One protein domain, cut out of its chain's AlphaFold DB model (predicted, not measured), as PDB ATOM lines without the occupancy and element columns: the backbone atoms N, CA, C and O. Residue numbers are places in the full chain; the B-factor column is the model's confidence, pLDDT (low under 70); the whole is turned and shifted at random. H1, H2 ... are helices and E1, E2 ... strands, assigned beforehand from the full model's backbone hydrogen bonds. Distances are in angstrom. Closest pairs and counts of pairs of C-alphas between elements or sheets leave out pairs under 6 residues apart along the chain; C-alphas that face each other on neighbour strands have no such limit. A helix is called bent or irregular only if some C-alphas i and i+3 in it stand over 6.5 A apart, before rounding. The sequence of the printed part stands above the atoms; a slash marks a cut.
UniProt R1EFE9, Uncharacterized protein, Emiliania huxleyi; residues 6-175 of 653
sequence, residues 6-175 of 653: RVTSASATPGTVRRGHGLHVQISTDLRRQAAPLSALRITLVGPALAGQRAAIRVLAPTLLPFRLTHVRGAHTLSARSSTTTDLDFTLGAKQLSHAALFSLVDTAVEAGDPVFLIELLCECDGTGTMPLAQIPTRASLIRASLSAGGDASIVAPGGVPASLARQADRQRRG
ATOM      1  N   ARG A   6     -17.459 -12.238  -1.504       87.56
ATOM      2  CA  ARG A   6     -17.760 -10.810  -1.590       87.56
ATOM      3  C   ARG A   6     -16.773 -10.072  -0.697       87.56
ATOM      4  O   ARG A   6     -16.782 -10.261   0.510       87.56
ATOM      5  N   VAL A   7     -15.937  -9.228  -1.289       90.44
ATOM      6  CA  VAL A   7     -15.013  -8.376  -0.531       90.44
ATOM      7  C   VAL A   7     -15.816  -7.262   0.140       90.44
ATOM      8  O   VAL A   7     -16.502  -6.507  -0.555       90.44
ATOM      9  N   THR A   8     -15.758  -7.185   1.468       88.88
ATOM     10  CA  THR A   8     -16.412  -6.132   2.265       88.88
ATOM     11  C   THR A   8     -15.452  -4.980   2.525       88.88
ATOM     12  O   THR A   8     -15.812  -3.818   2.337       88.88
ATOM     13  N   SER A   9     -14.202  -5.298   2.852       92.00
ATOM     14  CA  SER A   9     -13.107  -4.343   2.980       92.00
ATOM     15  C   SER A   9     -11.785  -4.988   2.559       92.00
ATOM     16  O   SER A   9     -11.634  -6.209   2.530       92.00
ATOM     17  N   ALA A  10     -10.821  -4.157   2.182       94.12
ATOM     18  CA  ALA A  10      -9.450  -4.585   1.953       94.12
ATOM     19  C   ALA A  10      -8.512  -3.451   2.354       94.12
ATOM     20  O   ALA A  10      -8.841  -2.294   2.114       94.12
ATOM     21  N   SER A  11      -7.351  -3.762   2.909       95.31
ATOM     22  CA  SER A  11      -6.324  -2.789   3.285       95.31
ATOM     23  C   SER A  11      -4.964  -3.188   2.720       95.31
ATOM     24  O   SER A  11      -4.721  -4.352   2.385       95.31
ATOM     25  N   ALA A  12      -4.080  -2.203   2.565       94.62
ATOM     26  CA  ALA A  12      -2.734  -2.394   2.051       94.62
ATOM     27  C   ALA A  12      -1.707  -1.754   2.989       94.62
ATOM     28  O   ALA A  12      -1.768  -0.559   3.268       94.62
ATOM     29  N   THR A  13      -0.723  -2.538   3.423       95.38
ATOM     30  CA  THR A  13       0.382  -2.078   4.274       95.38
ATOM     31  C   THR A  13       1.738  -2.446   3.667       95.38
ATOM     32  O   THR A  13       1.832  -3.342   2.817       95.38
ATOM     33  N   PRO A  14       2.831  -1.759   4.042       93.38
ATOM     34  CA  PRO A  14       4.165  -2.150   3.603       93.38
ATOM     35  C   PRO A  14       4.492  -3.587   4.036       93.38
ATOM     36  O   PRO A  14       4.331  -3.957   5.197       93.38
ATOM     37  N   GLY A  15       4.975  -4.411   3.102       88.19
ATOM     38  CA  GLY A  15       5.343  -5.797   3.392       88.19
ATOM     39  C   GLY A  15       6.481  -5.900   4.412       88.19
ATOM     40  O   GLY A  15       7.447  -5.138   4.359       88.19
ATOM     41  N   THR A  16       6.379  -6.868   5.327       86.19
ATOM     42  CA  THR A  16       7.370  -7.100   6.398       86.19
ATOM     43  C   THR A  16       8.207  -8.366   6.200       86.19
ATOM     44  O   THR A  16       9.215  -8.539   6.879       86.19
ATOM     45  N   VAL A  17       7.849  -9.223   5.232       82.62
ATOM     46  CA  VAL A  17       8.540 -10.501   4.944       82.62
ATOM     47  C   VAL A  17      10.037 -10.297   4.681       82.62
ATOM     48  O   VAL A  17      10.864 -11.107   5.092       82.62
ATOM     49  N   ARG A  18      10.399  -9.195   4.017       84.75
ATOM     50  CA  ARG A  18      11.774  -8.703   3.893       84.75
ATOM     51  C   ARG A  18      11.747  -7.205   4.162       84.75
ATOM     52  O   ARG A  18      10.962  -6.494   3.540       84.75
ATOM     53  N   ARG A  19      12.614  -6.714   5.055       85.69
ATOM     54  CA  ARG A  19      12.684  -5.278   5.375       85.69
ATOM     55  C   ARG A  19      12.802  -4.442   4.093       85.69
ATOM     56  O   ARG A  19      13.617  -4.739   3.215       85.69
ATOM     57  N   GLY A  20      11.953  -3.423   3.985       88.19
ATOM     58  CA  GLY A  20      11.927  -2.498   2.853       88.19
ATOM     59  C   GLY A  20      11.318  -3.047   1.559       88.19
ATOM     60  O   GLY A  20      11.517  -2.421   0.519       88.19
ATOM     61  N   HIS A  21      10.656  -4.214   1.570       89.75
ATOM     62  CA  HIS A  21      10.129  -4.845   0.357       89.75
ATOM     63  C   HIS A  21       8.714  -5.421   0.517       89.75
ATOM     64  O   HIS A  21       8.339  -5.966   1.552       89.75
ATOM     65  N   GLY A  22       7.967  -5.389  -0.584       88.12
ATOM     66  CA  GLY A  22       6.658  -6.000  -0.751       88.12
ATOM     67  C   GLY A  22       5.485  -5.116  -0.334       88.12
ATOM     68  O   GLY A  22       5.648  -4.081   0.310       88.12
ATOM     69  N   LEU A  23       4.292  -5.561  -0.713       90.56
ATOM     70  CA  LEU A  23       3.001  -4.982  -0.355       90.56
ATOM     71  C   LEU A  23       2.179  -6.064   0.342       90.56
ATOM     72  O   LEU A  23       1.875  -7.086  -0.275       90.56
ATOM     73  N   HIS A  24       1.864  -5.870   1.614       92.31
ATOM     74  CA  HIS A  24       0.951  -6.730   2.348       92.31
ATOM     75  C   HIS A  24      -0.483  -6.280   2.074       92.31
ATOM     76  O   HIS A  24      -0.773  -5.086   2.102       92.31
ATOM     77  N   VAL A  25      -1.360  -7.224   1.754       92.38
ATOM     78  CA  VAL A  25      -2.772  -6.971   1.471       92.38
ATOM     79  C   VAL A  25      -3.594  -7.872   2.377       92.38
ATOM     80  O   VAL A  25      -3.401  -9.090   2.367       92.38
ATOM     81  N   GLN A  26      -4.503  -7.262   3.129       93.62
ATOM     82  CA  GLN A  26      -5.480  -7.948   3.963       93.62
ATOM     83  C   GLN A  26      -6.872  -7.695   3.389       93.62
ATOM     84  O   GLN A  26      -7.184  -6.588   2.952       93.62
ATOM     85  N   ILE A  27      -7.696  -8.734   3.332       92.38
ATOM     86  CA  ILE A  27      -9.019  -8.694   2.713       92.38
ATOM     87  C   ILE A  27     -10.002  -9.340   3.667       92.38
ATOM     88  O   ILE A  27      -9.854 -10.520   3.977       92.38
ATOM     89  N   SER A  28     -11.035  -8.603   4.051       90.50
ATOM     90  CA  SER A  28     -12.181  -9.162   4.756       90.50
ATOM     91  C   SER A  28     -13.268  -9.508   3.749       90.50
ATOM     92  O   SER A  28     -13.587  -8.740   2.830       90.50
ATOM     93  N   THR A  29     -13.798 -10.719   3.876       86.62
ATOM     94  CA  THR A  29     -14.744 -11.272   2.908       86.62
ATOM     95  C   THR A  29     -15.942 -11.924   3.571       86.62
ATOM     96  O   THR A  29     -15.805 -12.556   4.617       86.62
ATOM     97  N   ASP A  30     -17.084 -11.832   2.892       84.25
ATOM     98  CA  ASP A  30     -18.286 -12.602   3.196       84.25
ATOM     99  C   ASP A  30     -18.421 -13.762   2.204       84.25
ATOM    100  O   ASP A  30     -18.301 -13.597   0.977       84.25
ATOM    101  N   LEU A  31     -18.699 -14.951   2.733       74.12
ATOM    102  CA  LEU A  31     -18.836 -16.183   1.959       74.12
ATOM    103  C   LEU A  31     -20.171 -16.194   1.188       74.12
ATOM    104  O   LEU A  31     -21.240 -16.224   1.793       74.12
ATOM    105  N   ARG A  32     -20.134 -16.190  -0.157       62.56
ATOM    106  CA  ARG A  32     -21.358 -16.254  -0.993       62.56
ATOM    107  C   ARG A  32     -21.752 -17.670  -1.427       62.56
ATOM    108  O   ARG A  32     -22.916 -17.884  -1.756       62.56
ATOM    109  N   ARG A  33     -20.818 -18.630  -1.497       62.12
ATOM    110  CA  ARG A  33     -21.066 -20.009  -1.980       62.12
ATOM    111  C   ARG A  33     -20.223 -21.051  -1.242       62.12
ATOM    112  O   ARG A  33     -19.114 -20.747  -0.826       62.12
ATOM    113  N   GLN A  34     -20.721 -22.291  -1.148       57.06
ATOM    114  CA  GLN A  34     -19.959 -23.427  -0.607       57.06
ATOM    115  C   GLN A  34     -18.638 -23.621  -1.368       57.06
ATOM    116  O   GLN A  34     -18.625 -23.696  -2.597       57.06
ATOM    117  N   ALA A  35     -17.539 -23.682  -0.615       55.09
ATOM    118  CA  ALA A  35     -16.184 -23.737  -1.143       55.09
ATOM    119  C   ALA A  35     -15.864 -25.095  -1.792       55.09
ATOM    120  O   ALA A  35     -16.133 -26.153  -1.226       55.09
ATOM    121  N   ALA A  36     -15.241 -25.047  -2.970       54.66
ATOM    122  CA  ALA A  36     -14.456 -26.148  -3.516       54.66
ATOM    123  C   ALA A  36     -13.071 -26.160  -2.835       54.66
ATOM    124  O   ALA A  36     -12.634 -25.106  -2.363       54.66
ATOM    125  N   PRO A  37     -12.362 -27.303  -2.777       62.69
ATOM    126  CA  PRO A  37     -10.981 -27.329  -2.306       62.69
ATOM    127  C   PRO A  37     -10.151 -26.302  -3.089       62.69
ATOM    128  O   PRO A  37     -10.078 -26.346  -4.316       62.69
ATOM    129  N   LEU A  38      -9.587 -25.332  -2.369       66.56
ATOM    130  CA  LEU A  38      -8.815 -24.249  -2.964       66.56
ATOM    131  C   LEU A  38      -7.391 -24.742  -3.212       66.56
ATOM    132  O   LEU A  38      -6.623 -24.922  -2.265       66.56
ATOM    133  N   SER A  39      -7.026 -24.947  -4.474       67.88
ATOM    134  CA  SER A  39      -5.651 -25.231  -4.872       67.88
ATOM    135  C   SER A  39      -5.101 -24.072  -5.718       67.88
ATOM    136  O   SER A  39      -5.800 -23.428  -6.494       67.88
ATOM    137  N   ALA A  40      -3.827 -23.728  -5.499       75.75
ATOM    138  CA  ALA A  40      -3.075 -22.731  -6.271       75.75
ATOM    139  C   ALA A  40      -3.768 -21.358  -6.473       75.75
ATOM    140  O   ALA A  40      -4.246 -21.018  -7.558       75.75
ATOM    141  N   LEU A  41      -3.726 -20.508  -5.441       82.50
ATOM    142  CA  LEU A  41      -4.212 -19.127  -5.517       82.50
ATOM    143  C   LEU A  41      -3.313 -18.252  -6.402       82.50
ATOM    144  O   LEU A  41      -2.077 -18.275  -6.311       82.50
ATOM    145  N   ARG A  42      -3.941 -17.453  -7.267       84.94
ATOM    146  CA  ARG A  42      -3.259 -16.546  -8.195       84.94
ATOM    147  C   ARG A  42      -3.867 -15.154  -8.145       84.94
ATOM    148  O   ARG A  42      -5.060 -15.017  -7.927       84.94
ATOM    149  N   ILE A  43      -3.066 -14.127  -8.395       86.38
ATOM    150  CA  ILE A  43      -3.546 -12.748  -8.532       86.38
ATOM    151  C   ILE A  43      -3.401 -12.308  -9.979       86.38
ATOM    152  O   ILE A  43      -2.386 -12.576 -10.613       86.38
ATOM    153  N   THR A  44      -4.397 -11.607 -10.501       86.31
ATOM    154  CA  THR A  44      -4.306 -10.917 -11.786       86.31
ATOM    155  C   THR A  44      -4.783  -9.479 -11.637       86.31
ATOM    156  O   THR A  44      -5.667  -9.184 -10.837       86.31
ATOM    157  N   LEU A  45      -4.190  -8.578 -12.417       88.25
ATOM    158  CA  LEU A  45      -4.616  -7.185 -12.514       88.25
ATOM    159  C   LEU A  45      -5.385  -7.001 -13.822       88.25
ATOM    160  O   LEU A  45      -4.887  -7.357 -14.893       88.25
ATOM    161  N   VAL A  46      -6.594  -6.449 -13.747       87.75
ATOM    162  CA  VAL A  46      -7.450  -6.183 -14.908       87.75
ATOM    163  C   VAL A  46      -7.708  -4.686 -15.017       87.75
ATOM    164  O   VAL A  46      -8.111  -4.043 -14.053       87.75
ATOM    165  N   GLY A  47      -7.495  -4.131 -16.209       87.62
ATOM    166  CA  GLY A  47      -7.626  -2.698 -16.465       87.62
ATOM    167  C   GLY A  47      -6.281  -1.957 -16.459       87.62
ATOM    168  O   GLY A  47      -5.219  -2.584 -16.501       87.62
ATOM    169  N   PRO A  48      -6.303  -0.617 -16.454       86.44
ATOM    170  CA  PRO A  48      -5.127   0.238 -16.628       86.44
ATOM    171  C   PRO A  48      -4.316   0.432 -15.328       86.44
ATOM    172  O   PRO A  48      -3.875   1.535 -15.033       86.44
ATOM    173  N   ALA A  49      -4.069  -0.642 -14.570       80.31
ATOM    174  CA  ALA A  49      -3.371  -0.601 -13.272       80.31
ATOM    175  C   ALA A  49      -1.950  -0.000 -13.331       80.31
ATOM    176  O   ALA A  49      -1.401   0.426 -12.324       80.31
ATOM    177  N   LEU A  50      -1.344   0.009 -14.521       79.44
ATOM    178  CA  LEU A  50      -0.004   0.533 -14.791       79.44
ATOM    179  C   LEU A  50      -0.056   1.729 -15.757       79.44
ATOM    180  O   LEU A  50       0.848   1.911 -16.580       79.44
ATOM    181  N   ALA A  51      -1.137   2.513 -15.725       77.50
ATOM    182  CA  ALA A  51      -1.204   3.788 -16.436       77.50
ATOM    183  C   ALA A  51      -0.041   4.702 -16.006       77.50
ATOM    184  O   ALA A  51       0.422   4.639 -14.873       77.50
ATOM    185  N   GLY A  52       0.508   5.478 -16.944       72.94
ATOM    186  CA  GLY A  52       1.688   6.325 -16.702       72.94
ATOM    187  C   GLY A  52       3.031   5.590 -16.651       72.94
ATOM    188  O   GLY A  52       4.071   6.202 -16.883       72.94
ATOM    189  N   GLN A  53       3.042   4.269 -16.440       80.56
ATOM    190  CA  GLN A  53       4.285   3.507 -16.299       80.56
ATOM    191  C   GLN A  53       5.051   3.341 -17.612       80.56
ATOM    192  O   GLN A  53       4.479   3.338 -18.711       80.56
ATOM    193  N   ARG A  54       6.368   3.121 -17.511       76.19
ATOM    194  CA  ARG A  54       7.223   2.852 -18.681       76.19
ATOM    195  C   ARG A  54       6.724   1.630 -19.452       76.19
ATOM    196  O   ARG A  54       6.251   0.661 -18.860       76.19
ATOM    197  N   ALA A  55       6.849   1.663 -20.778       67.62
ATOM    198  CA  ALA A  55       6.406   0.563 -21.635       67.62
ATOM    199  C   ALA A  55       7.121  -0.753 -21.278       67.62
ATOM    200  O   ALA A  55       6.465  -1.786 -21.180       67.62
ATOM    201  N   ALA A  56       8.422  -0.702 -20.966       61.56
ATOM    202  CA  ALA A  56       9.176  -1.860 -20.490       61.56
ATOM    203  C   ALA A  56       8.590  -2.454 -19.196       61.56
ATOM    204  O   ALA A  56       8.399  -3.662 -19.109       61.56
ATOM    205  N   ILE A  57       8.218  -1.614 -18.221       70.25
ATOM    206  CA  ILE A  57       7.586  -2.064 -16.970       70.25
ATOM    207  C   ILE A  57       6.217  -2.678 -17.257       70.25
ATOM    208  O   ILE A  57       5.894  -3.706 -16.685       70.25
ATOM    209  N   ARG A  58       5.423  -2.119 -18.175       69.88
ATOM    210  CA  ARG A  58       4.124  -2.703 -18.557       69.88
ATOM    211  C   ARG A  58       4.259  -4.085 -19.203       69.88
ATOM    212  O   ARG A  58       3.422  -4.949 -18.962       69.88
ATOM    213  N   VAL A  59       5.305  -4.292 -20.001       57.47
ATOM    214  CA  VAL A  59       5.600  -5.576 -20.661       57.47
ATOM    215  C   VAL A  59       6.166  -6.600 -19.673       57.47
ATOM    216  O   VAL A  59       5.827  -7.777 -19.762       57.47
ATOM    217  N   LEU A  60       6.991  -6.155 -18.720       58.56
ATOM    218  CA  LEU A  60       7.659  -7.011 -17.736       58.56
ATOM    219  C   LEU A  60       6.857  -7.219 -16.448       58.56
ATOM    220  O   LEU A  60       7.089  -8.185 -15.737       58.56
ATOM    221  N   ALA A  61       5.905  -6.353 -16.111       64.12
ATOM    222  CA  ALA A  61       5.119  -6.481 -14.885       64.12
ATOM    223  C   ALA A  61       4.457  -7.861 -14.750       64.12
ATOM    224  O   ALA A  61       4.470  -8.398 -13.641       64.12
ATOM    225  N   PRO A  62       3.967  -8.496 -15.839       58.00
ATOM    226  CA  PRO A  62       3.425  -9.834 -15.731       58.00
ATOM    227  C   PRO A  62       4.447 -10.940 -15.437       58.00
ATOM    228  O   PRO A  62       4.067 -12.001 -14.947       58.00
ATOM    229  N   THR A  63       5.721 -10.718 -15.766       51.91
ATOM    230  CA  THR A  63       6.822 -11.663 -15.525       51.91
ATOM    231  C   THR A  63       7.563 -11.378 -14.216       51.91
ATOM    232  O   THR A  63       8.130 -12.300 -13.632       51.91
ATOM    233  N   LEU A  64       7.534 -10.130 -13.735       47.75
ATOM    234  CA  LEU A  64       8.216  -9.664 -12.522       47.75
ATOM    235  C   LEU A  64       7.363  -9.779 -11.254       47.75
ATOM    236  O   LEU A  64       7.899  -9.936 -10.162       47.75
ATOM    237  N   LEU A  65       6.035  -9.706 -11.351       55.72
ATOM    238  CA  LEU A  65       5.183  -9.899 -10.181       55.72
ATOM    239  C   LEU A  65       4.868 -11.393 -10.035       55.72
ATOM    240  O   LEU A  65       4.260 -11.974 -10.936       55.72
ATOM    241  N   PRO A  66       5.259 -12.050  -8.924       48.34
ATOM    242  CA  PRO A  66       4.861 -13.425  -8.672       48.34
ATOM    243  C   PRO A  66       3.349 -13.449  -8.443       48.34
ATOM    244  O   PRO A  66       2.857 -13.271  -7.337       48.34
ATOM    245  N   PHE A  67       2.597 -13.675  -9.514       65.19
ATOM    246  CA  PHE A  67       1.146 -13.817  -9.462       65.19
ATOM    247  C   PHE A  67       0.693 -15.136  -8.845       65.19
ATOM    248  O   PHE A  67      -0.502 -15.386  -8.783       65.19
ATOM    249  N   ARG A  68       1.616 -16.013  -8.441       64.31
ATOM    250  CA  ARG A  68       1.303 -17.202  -7.649       64.31
ATOM    251  C   ARG A  68       1.525 -16.874  -6.183       64.31
ATOM    252  O   ARG A  68       2.654 -16.593  -5.781       64.31
ATOM    253  N   LEU A  69       0.451 -16.932  -5.411       70.44
ATOM    254  CA  LEU A  69       0.504 -16.785  -3.967       70.44
ATOM    255  C   LEU A  69       0.918 -18.126  -3.364       70.44
ATOM    256  O   LEU A  69       0.201 -19.114  -3.487       70.44
ATOM    257  N   THR A  70       2.098 -18.177  -2.747       65.94
ATOM    258  CA  THR A  70       2.593 -19.397  -2.086       65.94
ATOM    259  C   THR A  70       2.073 -19.540  -0.659       65.94
ATOM    260  O   THR A  70       1.988 -20.654  -0.158       65.94
ATOM    261  N   HIS A  71       1.719 -18.428  -0.014       70.12
ATOM    262  CA  HIS A  71       1.149 -18.398   1.329       70.12
ATOM    263  C   HIS A  71      -0.002 -17.398   1.372       70.12
ATOM    264  O   HIS A  71       0.198 -16.218   1.088       70.12
ATOM    265  N   VAL A  72      -1.184 -17.896   1.730       73.50
ATOM    266  CA  VAL A  72      -2.373 -17.102   2.046       73.50
ATOM    267  C   VAL A  72      -2.893 -17.636   3.373       73.50
ATOM    268  O   VAL A  72      -3.325 -18.796   3.412       73.50
ATOM    269  N   ARG A  73      -2.793 -16.878   4.476       70.62
ATOM    270  CA  ARG A  73      -3.429 -17.329   5.725       70.62
ATOM    271  C   ARG A  73      -4.936 -17.089   5.587       70.62
ATOM    272  O   ARG A  73      -5.383 -16.243   4.820       70.62
ATOM    273  N   GLY A  74      -5.722 -17.955   6.224       62.97
ATOM    274  CA  GLY A  74      -7.176 -18.019   6.027       62.97
ATOM    275  C   GLY A  74      -7.638 -18.889   4.843       62.97
ATOM    276  O   GLY A  74      -8.812 -19.228   4.744       62.97
ATOM    277  N   ALA A  75      -6.738 -19.372   3.972       62.72
ATOM    278  CA  ALA A  75      -7.137 -20.311   2.912       62.72
ATOM    279  C   ALA A  75      -7.640 -21.662   3.469       62.72
ATOM    280  O   ALA A  75      -8.524 -22.288   2.888       62.72
ATOM    281  N   HIS A  76      -7.112 -22.097   4.619       60.28
ATOM    282  CA  HIS A  76      -7.547 -23.322   5.296       60.28
ATOM    283  C   HIS A  76      -8.913 -23.170   5.976       60.28
ATOM    284  O   HIS A  76      -9.691 -24.122   5.983       60.28
ATOM    285  N   THR A  77      -9.247 -21.982   6.494       58.38
ATOM    286  CA  THR A  77     -10.554 -21.730   7.121       58.38
ATOM    287  C   THR A  77     -11.677 -21.701   6.091       58.38
ATOM    288  O   THR A  77     -12.762 -22.167   6.401       58.38
ATOM    289  N   LEU A  78     -11.407 -21.315   4.836       61.00
ATOM    290  CA  LEU A  78     -12.376 -21.433   3.733       61.00
ATOM    291  C   LEU A  78     -12.806 -22.882   3.436       61.00
ATOM    292  O   LEU A  78     -13.886 -23.098   2.892       61.00
ATOM    293  N   SER A  79     -11.984 -23.880   3.786       58.12
ATOM    294  CA  SER A  79     -12.350 -25.297   3.636       58.12
ATOM    295  C   SER A  79     -13.229 -25.825   4.778       58.12
ATOM    296  O   SER A  79     -13.942 -26.814   4.603       58.12
ATOM    297  N   ALA A  80     -13.227 -25.148   5.932       54.53
ATOM    298  CA  ALA A  80     -14.031 -25.490   7.096       54.53
ATOM    299  C   ALA A  80     -15.319 -24.647   7.084       54.53
ATOM    300  O   ALA A  80     -15.281 -23.428   7.166       54.53
ATOM    301  N   ARG A  81     -16.479 -25.297   6.951       55.25
ATOM    302  CA  ARG A  81     -17.812 -24.704   6.685       55.25
ATOM    303  C   ARG A  81     -18.383 -23.736   7.757       55.25
ATOM    304  O   ARG A  81     -19.601 -23.612   7.832       55.25
ATOM    305  N   SER A  82     -17.589 -23.085   8.610       52.25
ATOM    306  CA  SER A  82     -18.095 -22.554   9.888       52.25
ATOM    307  C   SER A  82     -18.014 -21.042  10.138       52.25
ATOM    308  O   SER A  82     -18.406 -20.644  11.230       52.25
ATOM    309  N   SER A  83     -17.567 -20.179   9.213       56.66
ATOM    310  CA  SER A  83     -17.639 -18.718   9.443       56.66
ATOM    311  C   SER A  83     -18.265 -17.934   8.287       56.66
ATOM    312  O   SER A  83     -18.033 -18.206   7.110       56.66
ATOM    313  N   THR A  84     -19.100 -16.954   8.646       66.31
ATOM    314  CA  THR A  84     -19.755 -16.002   7.733       66.31
ATOM    315  C   THR A  84     -18.777 -14.959   7.195       66.31
ATOM    316  O   THR A  84     -18.918 -14.532   6.051       66.31
ATOM    317  N   THR A  85     -17.756 -14.622   7.983       73.56
ATOM    318  CA  THR A  85     -16.662 -13.713   7.637       73.56
ATOM    319  C   THR A  85     -15.334 -14.464   7.629       73.56
ATOM    320  O   THR A  85     -15.057 -15.291   8.503       73.56
ATOM    321  N   THR A  86     -14.510 -14.226   6.610       79.06
ATOM    322  CA  THR A  86     -13.156 -14.789   6.517       79.06
ATOM    323  C   THR A  86     -12.178 -13.701   6.104       79.06
ATOM    324  O   THR A  86     -12.406 -13.016   5.103       79.06
ATOM    325  N   ASP A  87     -11.081 -13.582   6.846       84.56
ATOM    326  CA  ASP A  87      -9.971 -12.701   6.502       84.56
ATOM    327  C   ASP A  87      -8.910 -13.477   5.713       84.56
ATOM    328  O   ASP A  87      -8.503 -14.578   6.093       84.56
ATOM    329  N   LEU A  88      -8.473 -12.899   4.597       86.69
ATOM    330  CA  LEU A  88      -7.396 -13.406   3.755       86.69
ATOM    331  C   LEU A  88      -6.242 -12.416   3.775       86.69
ATOM    332  O   LEU A  88      -6.438 -11.234   3.496       86.69
ATOM    333  N   ASP A  89      -5.035 -12.905   4.037       88.75
ATOM    334  CA  ASP A  89      -3.825 -12.093   4.012       88.75
ATOM    335  C   ASP A  89      -2.790 -12.661   3.029       88.75
ATOM    336  O   ASP A  89      -2.615 -13.872   2.861       88.75
ATOM    337  N   PHE A  90      -2.092 -11.784   2.316       88.62
ATOM    338  CA  PHE A  90      -0.958 -12.185   1.486       88.62
ATOM    339  C   PHE A  90       0.006 -11.029   1.248       88.62
ATOM    340  O   PHE A  90      -0.319  -9.860   1.424       88.62
ATOM    341  N   THR A  91       1.227 -11.355   0.822       86.88
ATOM    342  CA  THR A  91       2.252 -10.352   0.498       86.88
ATOM    343  C   THR A  91       2.675 -10.460  -0.963       86.88
ATOM    344  O   THR A  91       3.180 -11.494  -1.405       86.88
ATOM    345  N   LEU A  92       2.514  -9.374  -1.712       85.06
ATOM    346  CA  LEU A  92       2.954  -9.222  -3.095       85.06
ATOM    347  C   LEU A  92       4.398  -8.717  -3.158       85.06
ATOM    348  O   LEU A  92       4.798  -7.846  -2.391       85.06
ATOM    349  N   GLY A  93       5.192  -9.240  -4.095       79.94
ATOM    350  CA  GLY A  93       6.515  -8.683  -4.410       79.94
ATOM    351  C   GLY A  93       7.562  -8.775  -3.290       79.94
ATOM    352  O   GLY A  93       8.567  -8.074  -3.363       79.94
ATOM    353  N   ALA A  94       7.383  -9.655  -2.297       79.81
ATOM    354  CA  ALA A  94       8.218  -9.750  -1.089       79.81
ATOM    355  C   ALA A  94       9.743  -9.809  -1.336       79.81
ATOM    356  O   ALA A  94      10.528  -9.391  -0.490       79.81
ATOM    357  N   LYS A  95      10.184 -10.328  -2.491       77.38
ATOM    358  CA  LYS A  95      11.611 -10.425  -2.846       77.38
ATOM    359  C   LYS A  95      12.099  -9.359  -3.831       77.38
ATOM    360  O   LYS A  95      13.306  -9.138  -3.883       77.38
ATOM    361  N   GLN A  96      11.205  -8.750  -4.610       80.62
ATOM    362  CA  GLN A  96      11.565  -8.006  -5.830       80.62
ATOM    363  C   GLN A  96      11.043  -6.563  -5.873       80.62
ATOM    364  O   GLN A  96      11.548  -5.771  -6.662       80.62
ATOM    365  N   LEU A  97      10.065  -6.202  -5.039       82.88
ATOM    366  CA  LEU A  97       9.451  -4.877  -5.054       82.88
ATOM    367  C   LEU A  97       9.880  -4.097  -3.812       82.88
ATOM    368  O   LEU A  97       9.366  -4.360  -2.730       82.88
ATOM    369  N   SER A  98      10.825  -3.164  -3.935       89.19
ATOM    370  CA  SER A  98      11.182  -2.290  -2.810       89.19
ATOM    371  C   SER A  98      10.037  -1.329  -2.483       89.19
ATOM    372  O   SER A  98       9.262  -0.962  -3.368       89.19
ATOM    373  N   HIS A  99       9.930  -0.885  -1.228       92.06
ATOM    374  CA  HIS A  99       8.917   0.096  -0.821       92.06
ATOM    375  C   HIS A  99       9.053   1.395  -1.620       92.06
ATOM    376  O   HIS A  99       8.057   1.905  -2.114       92.06
ATOM    377  N   ALA A 100      10.278   1.873  -1.856       89.50
ATOM    378  CA  ALA A 100      10.517   3.055  -2.688       89.50
ATOM    379  C   ALA A 100       9.988   2.883  -4.126       89.50
ATOM    380  O   ALA A 100       9.348   3.785  -4.663       89.50
ATOM    381  N   ALA A 101      10.208   1.712  -4.738       86.75
ATOM    382  CA  ALA A 101       9.661   1.414  -6.058       86.75
ATOM    383  C   ALA A 101       8.130   1.308  -6.020       86.75
ATOM    384  O   ALA A 101       7.474   1.830  -6.913       86.75
ATOM    385  N   LEU A 102       7.558   0.684  -4.986       89.00
ATOM    386  CA  LEU A 102       6.110   0.604  -4.784       89.00
ATOM    387  C   LEU A 102       5.474   2.000  -4.709       89.00
ATOM    388  O   LEU A 102       4.553   2.270  -5.473       89.00
ATOM    389  N   PHE A 103       5.979   2.885  -3.844       90.94
ATOM    390  CA  PHE A 103       5.463   4.253  -3.713       90.94
ATOM    391  C   PHE A 103       5.577   5.018  -5.032       90.94
ATOM    392  O   PHE A 103       4.584   5.555  -5.512       90.94
ATOM    393  N   SER A 104       6.736   4.953  -5.694       90.44
ATOM    394  CA  SER A 104       6.925   5.583  -7.005       90.44
ATOM    395  C   SER A 104       5.949   5.051  -8.064       90.44
ATOM    396  O   SER A 104       5.426   5.830  -8.866       90.44
ATOM    397  N   LEU A 105       5.670   3.741  -8.072       88.00
ATOM    398  CA  LEU A 105       4.713   3.140  -9.001       88.00
ATOM    399  C   LEU A 105       3.286   3.643  -8.756       88.00
ATOM    400  O   LEU A 105       2.566   3.924  -9.717       88.00
ATOM    401  N   VAL A 106       2.899   3.749  -7.485       90.38
ATOM    402  CA  VAL A 106       1.586   4.246  -7.065       90.38
ATOM    403  C   VAL A 106       1.437   5.725  -7.420       90.38
ATOM    404  O   VAL A 106       0.458   6.085  -8.066       90.38
ATOM    405  N   ASP A 107       2.426   6.560  -7.101       91.94
ATOM    406  CA  ASP A 107       2.388   7.999  -7.388       91.94
ATOM    407  C   ASP A 107       2.282   8.284  -8.887       91.94
ATOM    408  O   ASP A 107       1.416   9.040  -9.317       91.94
ATOM    409  N   THR A 108       3.071   7.586  -9.703       89.75
ATOM    410  CA  THR A 108       3.009   7.725 -11.169       89.75
ATOM    411  C   THR A 108       1.629   7.335 -11.721       89.75
ATOM    412  O   THR A 108       1.159   7.914 -12.700       89.75
ATOM    413  N   ALA A 109       0.969   6.334 -11.128       87.94
ATOM    414  CA  ALA A 109      -0.369   5.919 -11.548       87.94
ATOM    415  C   ALA A 109      -1.445   6.940 -11.137       87.94
ATOM    416  O   ALA A 109      -2.394   7.158 -11.895       87.94
ATOM    417  N   VAL A 110      -1.275   7.599  -9.984       92.06
ATOM    418  CA  VAL A 110      -2.122   8.723  -9.554       92.06
ATOM    419  C   VAL A 110      -1.958   9.910 -10.507       92.06
ATOM    420  O   VAL A 110      -2.951  10.417 -11.023       92.06
ATOM    421  N   GLU A 111      -0.719  10.295 -10.821       92.00
ATOM    422  CA  GLU A 111      -0.406  11.377 -11.768       92.00
ATOM    423  C   GLU A 111      -0.965  11.114 -13.175       92.00
ATOM    424  O   GLU A 111      -1.345  12.041 -13.888       92.00
ATOM    425  N   ALA A 112      -1.073   9.845 -13.572       88.88
ATOM    426  CA  ALA A 112      -1.634   9.432 -14.856       88.88
ATOM    427  C   ALA A 112      -3.176   9.427 -14.913       88.88
ATOM    428  O   ALA A 112      -3.744   8.895 -15.872       88.88
ATOM    429  N   GLY A 113      -3.852   9.998 -13.911       91.62
ATOM    430  CA  GLY A 113      -5.308  10.155 -13.873       91.62
ATOM    431  C   GLY A 113      -6.051   9.138 -13.001       91.62
ATOM    432  O   GLY A 113      -7.268   9.033 -13.119       91.62
ATOM    433  N   ASP A 114      -5.336   8.385 -12.156       92.62
ATOM    434  CA  ASP A 114      -5.883   7.478 -11.131       92.62
ATOM    435  C   ASP A 114      -7.047   6.570 -11.602       92.62
ATOM    436  O   ASP A 114      -8.143   6.564 -11.020       92.62
ATOM    437  N   PRO A 115      -6.864   5.800 -12.691       92.31
ATOM    438  CA  PRO A 115      -7.955   5.026 -13.253       92.31
ATOM    439  C   PRO A 115      -8.313   3.827 -12.364       92.31
ATOM    440  O   PRO A 115      -7.451   3.189 -11.761       92.31
ATOM    441  N   VAL A 116      -9.599   3.462 -12.342       93.00
ATOM    442  CA  VAL A 116     -10.060   2.250 -11.646       93.00
ATOM    443  C   VAL A 116      -9.500   1.015 -12.345       93.00
ATOM    444  O   VAL A 116      -9.619   0.860 -13.564       93.00
ATOM    445  N   PHE A 117      -8.937   0.104 -11.561       93.56
ATOM    446  CA  PHE A 117      -8.532  -1.223 -12.006       93.56
ATOM    447  C   PHE A 117      -9.005  -2.277 -11.005       93.56
ATOM    448  O   PHE A 117      -9.478  -1.969  -9.915       93.56
ATOM    449  N   LEU A 118      -8.932  -3.540 -11.400       92.19
ATOM    450  CA  LEU A 118      -9.440  -4.664 -10.627       92.19
ATOM    451  C   LEU A 118      -8.283  -5.587 -10.243       92.19
ATOM    452  O   LEU A 118      -7.587  -6.099 -11.123       92.19
ATOM    453  N   ILE A 119      -8.096  -5.817  -8.942       92.25
ATOM    454  CA  ILE A 119      -7.255  -6.901  -8.426       92.25
ATOM    455  C   ILE A 119      -8.154  -8.121  -8.266       92.25
ATOM    456  O   ILE A 119      -9.118  -8.100  -7.503       92.25
ATOM    457  N   GLU A 120      -7.862  -9.180  -9.003       90.25
ATOM    458  CA  GLU A 120      -8.651 -10.403  -8.969       90.25
ATOM    459  C   GLU A 120      -7.823 -11.560  -8.420       90.25
ATOM    460  O   GLU A 120      -6.751 -11.882  -8.937       90.25
ATOM    461  N   LEU A 121      -8.352 -12.190  -7.377       89.81
ATOM    462  CA  LEU A 121      -7.857 -13.441  -6.829       89.81
ATOM    463  C   LEU A 121      -8.546 -14.579  -7.567       89.81
ATOM    464  O   LEU A 121      -9.767 -14.703  -7.539       89.81
ATOM    465  N   LEU A 122      -7.759 -15.400  -8.241       87.38
ATOM    466  CA  LEU A 122      -8.186 -16.588  -8.957       87.38
ATOM    467  C   LEU A 122      -7.806 -17.820  -8.138       87.38
ATOM    468  O   LEU A 122      -6.703 -17.893  -7.598       87.38
ATOM    469  N   CYS A 123      -8.694 -18.802  -8.100       84.94
ATOM    470  CA  CYS A 123      -8.391 -20.142  -7.622       84.94
ATOM    471  C   CYS A 123      -8.411 -21.106  -8.808       84.94
ATOM    472  O   CYS A 123      -9.306 -21.022  -9.655       84.94
ATOM    473  N   GLU A 124      -7.432 -22.004  -8.884       78.06
ATOM    474  CA  GLU A 124      -7.550 -23.186  -9.737       78.06
ATOM    475  C   GLU A 124      -8.394 -24.208  -8.964       78.06
ATOM    476  O   GLU A 124      -8.153 -24.474  -7.790       78.06
ATOM    477  N   CYS A 125      -9.465 -24.702  -9.580       71.25
ATOM    478  CA  CYS A 125     -10.279 -25.764  -9.006       71.25
ATOM    479  C   CYS A 125     -10.065 -27.025  -9.835       71.25
ATOM    480  O   CYS A 125     -10.112 -26.966 -11.070       71.25
ATOM    481  N   ASP A 126      -9.840 -28.151  -9.161       66.31
ATOM    482  CA  ASP A 126      -9.575 -29.434  -9.808       66.31
ATOM    483  C   ASP A 126     -10.676 -29.741 -10.842       66.31
ATOM    484  O   ASP A 126     -11.856 -29.875 -10.520       66.31
ATOM    485  N   GLY A 127     -10.296 -29.761 -12.124       63.41
ATOM    486  CA  GLY A 127     -11.165 -30.113 -13.252       63.41
ATOM    487  C   GLY A 127     -12.136 -29.039 -13.771       63.41
ATOM    488  O   GLY A 127     -12.653 -29.207 -14.872       63.41
ATOM    489  N   THR A 128     -12.372 -27.928 -13.062       63.25
ATOM    490  CA  THR A 128     -13.367 -26.900 -13.475       63.25
ATOM    491  C   THR A 128     -12.756 -25.596 -14.001       63.25
ATOM    492  O   THR A 128     -13.473 -24.702 -14.459       63.25
ATOM    493  N   GLY A 129     -11.423 -25.506 -14.017       71.50
ATOM    494  CA  GLY A 129     -10.678 -24.356 -14.525       71.50
ATOM    495  C   GLY A 129     -10.447 -23.274 -13.467       71.50
ATOM    496  O   GLY A 129     -10.573 -23.500 -12.267       71.50
ATOM    497  N   THR A 130     -10.043 -22.080 -13.910       78.56
ATOM    498  CA  THR A 130      -9.784 -20.941 -13.015       78.56
ATOM    499  C   THR A 130     -11.073 -20.194 -12.684       78.56
ATOM    500  O   THR A 130     -11.679 -19.592 -13.578       78.56
ATOM    501  N   MET A 131     -11.441 -20.158 -11.405       83.06
ATOM    502  CA  MET A 131     -12.602 -19.431 -10.886       83.06
ATOM    503  C   MET A 131     -12.158 -18.151 -10.156       83.06
ATOM    504  O   MET A 131     -11.139 -18.173  -9.464       83.06
ATOM    505  N   PRO A 132     -12.888 -17.024 -10.275       87.88
ATOM    506  CA  PRO A 132     -12.630 -15.853  -9.445       87.88
ATOM    507  C   PRO A 132     -13.029 -16.134  -7.991       87.88
ATOM    508  O   PRO A 132     -14.200 -16.346  -7.683       87.88
ATOM    509  N   LEU A 133     -12.048 -16.127  -7.093       88.12
ATOM    510  CA  LEU A 133     -12.259 -16.229  -5.655       88.12
ATOM    511  C   LEU A 133     -12.772 -14.899  -5.103       88.12
ATOM    512  O   LEU A 133     -13.828 -14.871  -4.486       88.12
ATOM    513  N   ALA A 134     -12.060 -13.804  -5.369       90.12
ATOM    514  CA  ALA A 134     -12.405 -12.468  -4.894       90.12
ATOM    515  C   ALA A 134     -12.020 -11.400  -5.926       90.12
ATOM    516  O   ALA A 134     -11.065 -11.558  -6.688       90.12
ATOM    517  N   GLN A 135     -12.772 -10.304  -5.941       92.62
ATOM    518  CA  GLN A 135     -12.599  -9.182  -6.858       92.62
ATOM    519  C   GLN A 135     -12.535  -7.882  -6.056       92.62
ATOM    520  O   GLN A 135     -13.497  -7.528  -5.380       92.62
ATOM    521  N   ILE A 136     -11.407  -7.181  -6.142       93.88
ATOM    522  CA  ILE A 136     -11.137  -5.939  -5.416       93.88
ATOM    523  C   ILE A 136     -11.016  -4.812  -6.449       93.88
ATOM    524  O   ILE A 136      -9.943  -4.623  -7.037       93.88
ATOM    525  N   PRO A 137     -12.104  -4.087  -6.758       94.75
ATOM    526  CA  PRO A 137     -11.992  -2.868  -7.545       94.75
ATOM    527  C   PRO A 137     -11.218  -1.844  -6.712       94.75
ATOM    528  O   PRO A 137     -11.529  -1.648  -5.542       94.75
ATOM    529  N   THR A 138     -10.193  -1.215  -7.276       94.81
ATOM    530  CA  THR A 138      -9.309  -0.305  -6.537       94.81
ATOM    531  C   THR A 138      -8.777   0.820  -7.430       94.81
ATOM    532  O   THR A 138      -9.008   0.842  -8.644       94.81
ATOM    533  N   ARG A 139      -8.089   1.778  -6.804       95.25
ATOM    534  CA  ARG A 139      -7.410   2.924  -7.419       95.25
ATOM    535  C   ARG A 139      -6.037   3.100  -6.780       95.25
ATOM    536  O   ARG A 139      -5.834   2.700  -5.631       95.25
ATOM    537  N   ALA A 140      -5.103   3.719  -7.495       94.00
ATOM    538  CA  ALA A 140      -3.764   3.956  -6.964       94.00
ATOM    539  C   ALA A 140      -3.810   4.920  -5.765       94.00
ATOM    540  O   ALA A 140      -3.129   4.690  -4.765       94.00
ATOM    541  N   SER A 141      -4.684   5.928  -5.812       95.56
ATOM    542  CA  SER A 141      -4.914   6.864  -4.703       95.56
ATOM    543  C   SER A 141      -5.373   6.173  -3.415       95.56
ATOM    544  O   SER A 141      -4.904   6.521  -2.335       95.56
ATOM    545  N   LEU A 142      -6.231   5.154  -3.520       96.00
ATOM    546  CA  LEU A 142      -6.726   4.391  -2.372       96.00
ATOM    547  C   LEU A 142      -5.629   3.519  -1.756       96.00
ATOM    548  O   LEU A 142      -5.499   3.461  -0.536       96.00
ATOM    549  N   ILE A 143      -4.791   2.893  -2.592       93.94
ATOM    550  CA  ILE A 143      -3.611   2.156  -2.118       93.94
ATOM    551  C   ILE A 143      -2.651   3.112  -1.403       93.94
ATOM    552  O   ILE A 143      -2.179   2.792  -0.315       93.94
ATOM    553  N   ARG A 144      -2.399   4.301  -1.968       95.06
ATOM    554  CA  ARG A 144      -1.566   5.331  -1.332       95.06
ATOM    555  C   ARG A 144      -2.132   5.764   0.018       95.06
ATOM    556  O   ARG A 144      -1.379   5.839   0.983       95.06
ATOM    557  N   ALA A 145      -3.434   6.033   0.090       95.50
ATOM    558  CA  ALA A 145      -4.100   6.428   1.328       95.50
ATOM    559  C   ALA A 145      -3.988   5.335   2.401       95.50
ATOM    560  O   ALA A 145      -3.620   5.637   3.532       95.50
ATOM    561  N   SER A 146      -4.215   4.070   2.029       95.81
ATOM    562  CA  SER A 146      -4.064   2.918   2.930       95.81
ATOM    563  C   SER A 146      -2.625   2.769   3.432       95.81
ATOM    564  O   SER A 146      -2.410   2.659   4.635       95.81
ATOM    565  N   LEU A 147      -1.631   2.891   2.542       94.38
ATOM    566  CA  LEU A 147      -0.213   2.835   2.911       94.38
ATOM    567  C   LEU A 147       0.196   3.963   3.869       94.38
ATOM    568  O   LEU A 147       0.933   3.710   4.820       94.38
ATOM    569  N   SER A 148      -0.278   5.190   3.632       93.75
ATOM    570  CA  SER A 148       0.000   6.347   4.497       93.75
ATOM    571  C   SER A 148      -0.701   6.254   5.853       93.75
ATOM    572  O   SER A 148      -0.158   6.721   6.849       93.75
ATOM    573  N   ALA A 149      -1.886   5.643   5.896       93.25
ATOM    574  CA  ALA A 149      -2.679   5.442   7.107       93.25
ATOM    575  C   ALA A 149      -2.337   4.138   7.850       93.25
ATOM    576  O   ALA A 149      -3.100   3.704   8.702       93.25
ATOM    577  N   GLY A 150      -1.241   3.456   7.498       91.12
ATOM    578  CA  GLY A 150      -0.847   2.213   8.168       91.12
ATOM    579  C   GLY A 150      -1.823   1.042   7.987       91.12
ATOM    580  O   GLY A 150      -1.741   0.077   8.738       91.12
ATOM    581  N   GLY A 151      -2.699   1.090   6.979       90.00
ATOM    582  CA  GLY A 151      -3.700   0.059   6.688       90.00
ATOM    583  C   GLY A 151      -5.123   0.389   7.144       90.00
ATOM    584  O   GLY A 151      -6.032  -0.370   6.816       90.00
ATOM    585  N   ASP A 152      -5.349   1.517   7.821       89.06
ATOM    586  CA  ASP A 152      -6.677   1.858   8.362       89.06
ATOM    587  C   ASP A 152      -7.696   2.249   7.274       89.06
ATOM    588  O   ASP A 152      -8.907   2.115   7.454       89.06
ATOM    589  N   ALA A 153      -7.224   2.710   6.111       91.88
ATOM    590  CA  ALA A 153      -8.088   3.068   4.988       91.88
ATOM    591  C   ALA A 153      -8.328   1.881   4.040       91.88
ATOM    592  O   ALA A 153      -7.393   1.168   3.660       91.88
ATOM    593  N   SER A 154      -9.577   1.716   3.594       93.31
ATOM    594  CA  SER A 154      -9.952   0.679   2.627       93.31
ATOM    595  C   SER A 154      -9.436   0.995   1.220       93.31
ATOM    596  O   SER A 154      -9.604   2.108   0.720       93.31
ATOM    597  N   ILE A 155      -8.871  -0.006   0.543       95.00
ATOM    598  CA  ILE A 155      -8.449   0.084  -0.862       95.00
ATOM    599  C   ILE A 155      -9.582  -0.220  -1.850       95.00
ATOM    600  O   ILE A 155      -9.373  -0.141  -3.063       95.00
ATOM    601  N   VAL A 156     -10.769  -0.597  -1.368       94.44
ATOM    602  CA  VAL A 156     -11.914  -0.944  -2.221       94.44
ATOM    603  C   VAL A 156     -12.559   0.330  -2.761       94.44
ATOM    604  O   VAL A 156     -13.000   1.189  -2.002       94.44
ATOM    605  N   ALA A 157     -12.643   0.450  -4.083       92.44
ATOM    606  CA  ALA A 157     -13.261   1.595  -4.728       92.44
ATOM    607  C   ALA A 157     -14.778   1.643  -4.448       92.44
ATOM    608  O   ALA A 157     -15.470   0.630  -4.621       92.44
ATOM    609  N   PRO A 158     -15.325   2.816  -4.075       86.50
ATOM    610  CA  PRO A 158     -16.763   2.990  -3.918       86.50
ATOM    611  C   PRO A 158     -17.461   2.814  -5.276       86.50
ATOM    612  O   PRO A 158     -16.972   3.285  -6.303       86.50
ATOM    613  N   GLY A 159     -18.595   2.109  -5.292       84.94
ATOM    614  CA  GLY A 159     -19.361   1.818  -6.515       84.94
ATOM    615  C   GLY A 159     -19.180   0.406  -7.089       84.94
ATOM    616  O   GLY A 159     -19.824   0.066  -8.079       84.94
ATOM    617  N   GLY A 160     -18.363  -0.444  -6.457       86.81
ATOM    618  CA  GLY A 160     -18.202  -1.845  -6.854       86.81
ATOM    619  C   GLY A 160     -17.402  -2.027  -8.148       86.81
ATOM    620  O   GLY A 160     -16.669  -1.140  -8.576       86.81
ATOM    621  N   VAL A 161     -17.484  -3.218  -8.753       89.31
ATOM    622  CA  VAL A 161     -16.723  -3.558  -9.968       89.31
ATOM    623  C   VAL A 161     -17.428  -2.983 -11.202       89.31
ATOM    624  O   VAL A 161     -18.532  -3.429 -11.521       89.31
ATOM    625  N   PRO A 162     -16.803  -2.058 -11.958       92.94
ATOM    626  CA  PRO A 162     -17.380  -1.553 -13.200       92.94
ATOM    627  C   PRO A 162     -17.674  -2.687 -14.188       92.94
ATOM    628  O   PRO A 162     -16.831  -3.560 -14.414       92.94
ATOM    629  N   ALA A 163     -18.837  -2.652 -14.847       91.00
ATOM    630  CA  ALA A 163     -19.256  -3.702 -15.783       91.00
ATOM    631  C   ALA A 163     -18.257  -3.916 -16.939       91.00
ATOM    632  O   ALA A 163     -18.081  -5.039 -17.414       91.00
ATOM    633  N   SER A 164     -17.569  -2.857 -17.378       91.38
ATOM    634  CA  SER A 164     -16.506  -2.930 -18.388       91.38
ATOM    635  C   SER A 164     -15.309  -3.760 -17.908       91.38
ATOM    636  O   SER A 164     -14.858  -4.647 -18.635       91.38
ATOM    637  N   LEU A 165     -14.848  -3.538 -16.671       90.88
ATOM    638  CA  LEU A 165     -13.760  -4.299 -16.051       90.88
ATOM    639  C   LEU A 165     -14.179  -5.740 -15.757       90.88
ATOM    640  O   LEU A 165     -13.410  -6.654 -16.044       90.88
ATOM    641  N   ALA A 166     -15.409  -5.969 -15.286       89.19
ATOM    642  CA  ALA A 166     -15.942  -7.316 -15.078       89.19
ATOM    643  C   ALA A 166     -15.988  -8.121 -16.391       89.19
ATOM    644  O   ALA A 166     -15.519  -9.260 -16.437       89.19
ATOM    645  N   ARG A 167     -16.468  -7.510 -17.489       89.00
ATOM    646  CA  ARG A 167     -16.453  -8.119 -18.832       89.00
ATOM    647  C   ARG A 167     -15.029  -8.368 -19.326       89.00
ATOM    648  O   ARG A 167     -14.772  -9.402 -19.940       89.00
ATOM    649  N   GLN A 168     -14.102  -7.443 -19.080       87.56
ATOM    650  CA  GLN A 168     -12.693  -7.615 -19.439       87.56
ATOM    651  C   GLN A 168     -12.056  -8.775 -18.661       87.56
ATOM    652  O   GLN A 168     -11.341  -9.582 -19.258       87.56
ATOM    653  N   ALA A 169     -12.361  -8.901 -17.372       86.44
ATOM    654  CA  ALA A 169     -11.893  -9.981 -16.513       86.44
ATOM    655  C   ALA A 169     -12.477 -11.334 -16.962       86.44
ATOM    656  O   ALA A 169     -11.730 -12.289 -17.172       86.44
ATOM    657  N   ASP A 170     -13.785 -11.399 -17.246       84.62
ATOM    658  CA  ASP A 170     -14.432 -12.592 -17.813       84.62
ATOM    659  C   ASP A 170     -13.799 -12.990 -19.162       84.62
ATOM    660  O   ASP A 170     -13.525 -14.171 -19.382       84.62
ATOM    661  N   ARG A 171     -13.486 -12.027 -20.045       82.81
ATOM    662  CA  ARG A 171     -12.767 -12.281 -21.314       82.81
ATOM    663  C   ARG A 171     -11.336 -12.788 -21.096       82.81
ATOM    664  O   ARG A 171     -10.865 -13.617 -21.870       82.81
ATOM    665  N   GLN A 172     -10.632 -12.299 -20.073       79.81
ATOM    666  CA  GLN A 172      -9.287 -12.773 -19.721       79.81
ATOM    667  C   GLN A 172      -9.289 -14.168 -19.073       79.81
ATOM    668  O   GLN A 172      -8.312 -14.912 -19.230       79.81
ATOM    669  N   ARG A 173     -10.356 -14.522 -18.342       77.25
ATOM    670  CA  ARG A 173     -10.558 -15.850 -17.739       77.25
ATOM    671  C   ARG A 173     -10.946 -16.889 -18.775       77.25
ATOM    672  O   ARG A 173     -10.256 -17.892 -18.913       77.25
ATOM    673  N   ARG A 174     -11.999 -16.616 -19.549       74.12
ATOM    674  CA  ARG A 174     -12.514 -17.495 -20.611       74.12
ATOM    675  C   ARG A 174     -11.637 -17.488 -21.861       74.12
ATOM    676  O   ARG A 174     -12.181 -17.692 -22.940       74.12
ATOM    677  N   GLY A 175     -10.344 -17.155 -21.724       65.62
ATOM    678  CA  GLY A 175      -9.424 -16.826 -22.813       65.62
ATOM    679  C   GLY A 175      -9.779 -17.602 -24.071       65.62
ATOM    680  O   GLY A 175      -9.846 -18.826 -24.020       65.62
TER     681      GLY A 175
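Overview. This is residues 6 to 175 of the 653 residues of an uncharacterized protein of Emiliania huxleyi (UniProt R1EFE9). Two small, strongly twisted three-stranded sheets, E1 E2 E4 and E3 E5 E6, lie partly face to face with their strands crossed, and come together where the first residues of E1 meet E6. H3 and H2 pack on each other at one side, H3 against E1; H4 covers the face of E3 E5 E6 turned away from the other sheet, and H1 lies off both sheets. The printed part has 170 residues, in the order E1 E2 E3 H1 E4 H2 E5 E6 H3 H4; both sheets are antiparallel, and the class is mixed, helices and strands. The whole is compact, with a radius of gyration of the C-alphas of 15.5 A and spans of 43 by 34 by 30 A.

Arrangement. E1, residues 6 to 18, and E2, residues 21 to 31, form a hairpin, with N 11 and O 26 at 2.8 A. E4, residues 85 to 92, is antiparallel to E2, with N 27 and O 88 at 2.8 A. H3, residues 140 to 148, stands up from this sheet at a height of 6.9 A; its closest C-alpha pair with E1 is Leu 147 and Thr 13, 5.1 A. H2, residues 99 to 111, only grazes the sheet with residues 99 to 103. H2 and H3 touch, opposite ways at a steep tilt of 41 degrees; the C-alphas of Val 106 and Ala 140 are closest, 5.4 A. In the second sheet, E5, residues 117 to 125, is the inner strand: N 44 of E3, residues 39 to 46, is 2.8 A from O 120, and N 119 is 2.9 A from O 136 of E6, residues 129 to 138. The closest C-alphas of E1 and E6 are Arg 6 and Ala 134, 6.5 A. H4, residues 163 to 173, makes two layers, a helix on one face of the sheet E3 E5 E6, at a height of 8.8 A; it runs slantwise to E5, at 37 degrees on the local plane. H1, residues 55 to 64, is on neither sheet and touches no helix. Every O i to N i+4 pair is within hydrogen-bond range in H2, H3 and H4, and 4 of 6 in H1.

Along the chain. E1 begins at C-alpha 6, (-17.760, -10.810, -1.590), bends by 72 degrees at residue 9 and measures 30.1 A; E2 measures 31.1 A, E4 22.8 A. E3 measures 21.6 A, E5 24.8 A and E6 25.4 A, with a bend of 54 degrees at residue 134. H2 measures 18.3 A from C-alpha 99 at (8.917, 0.096, -0.821). H4, 15.1 A, ends at C-alpha 173, (-10.558, -15.850, -17.739). H1 is only just irregular, with C-alphas 59 and 62 at 6.9 A.

Size, cuts and confidence. The C-alphas of Ala 55 and Ser 82 are farthest apart, 46.1 A. The printed part has no cut. The links H1 to E4, 20 residues, and H3 to H4, 14 residues, are long. The mean pLDDT of the printed part is 81.4; 37 residues are under 70, among them 32 to 39, 58 to 68 and 74 to 84.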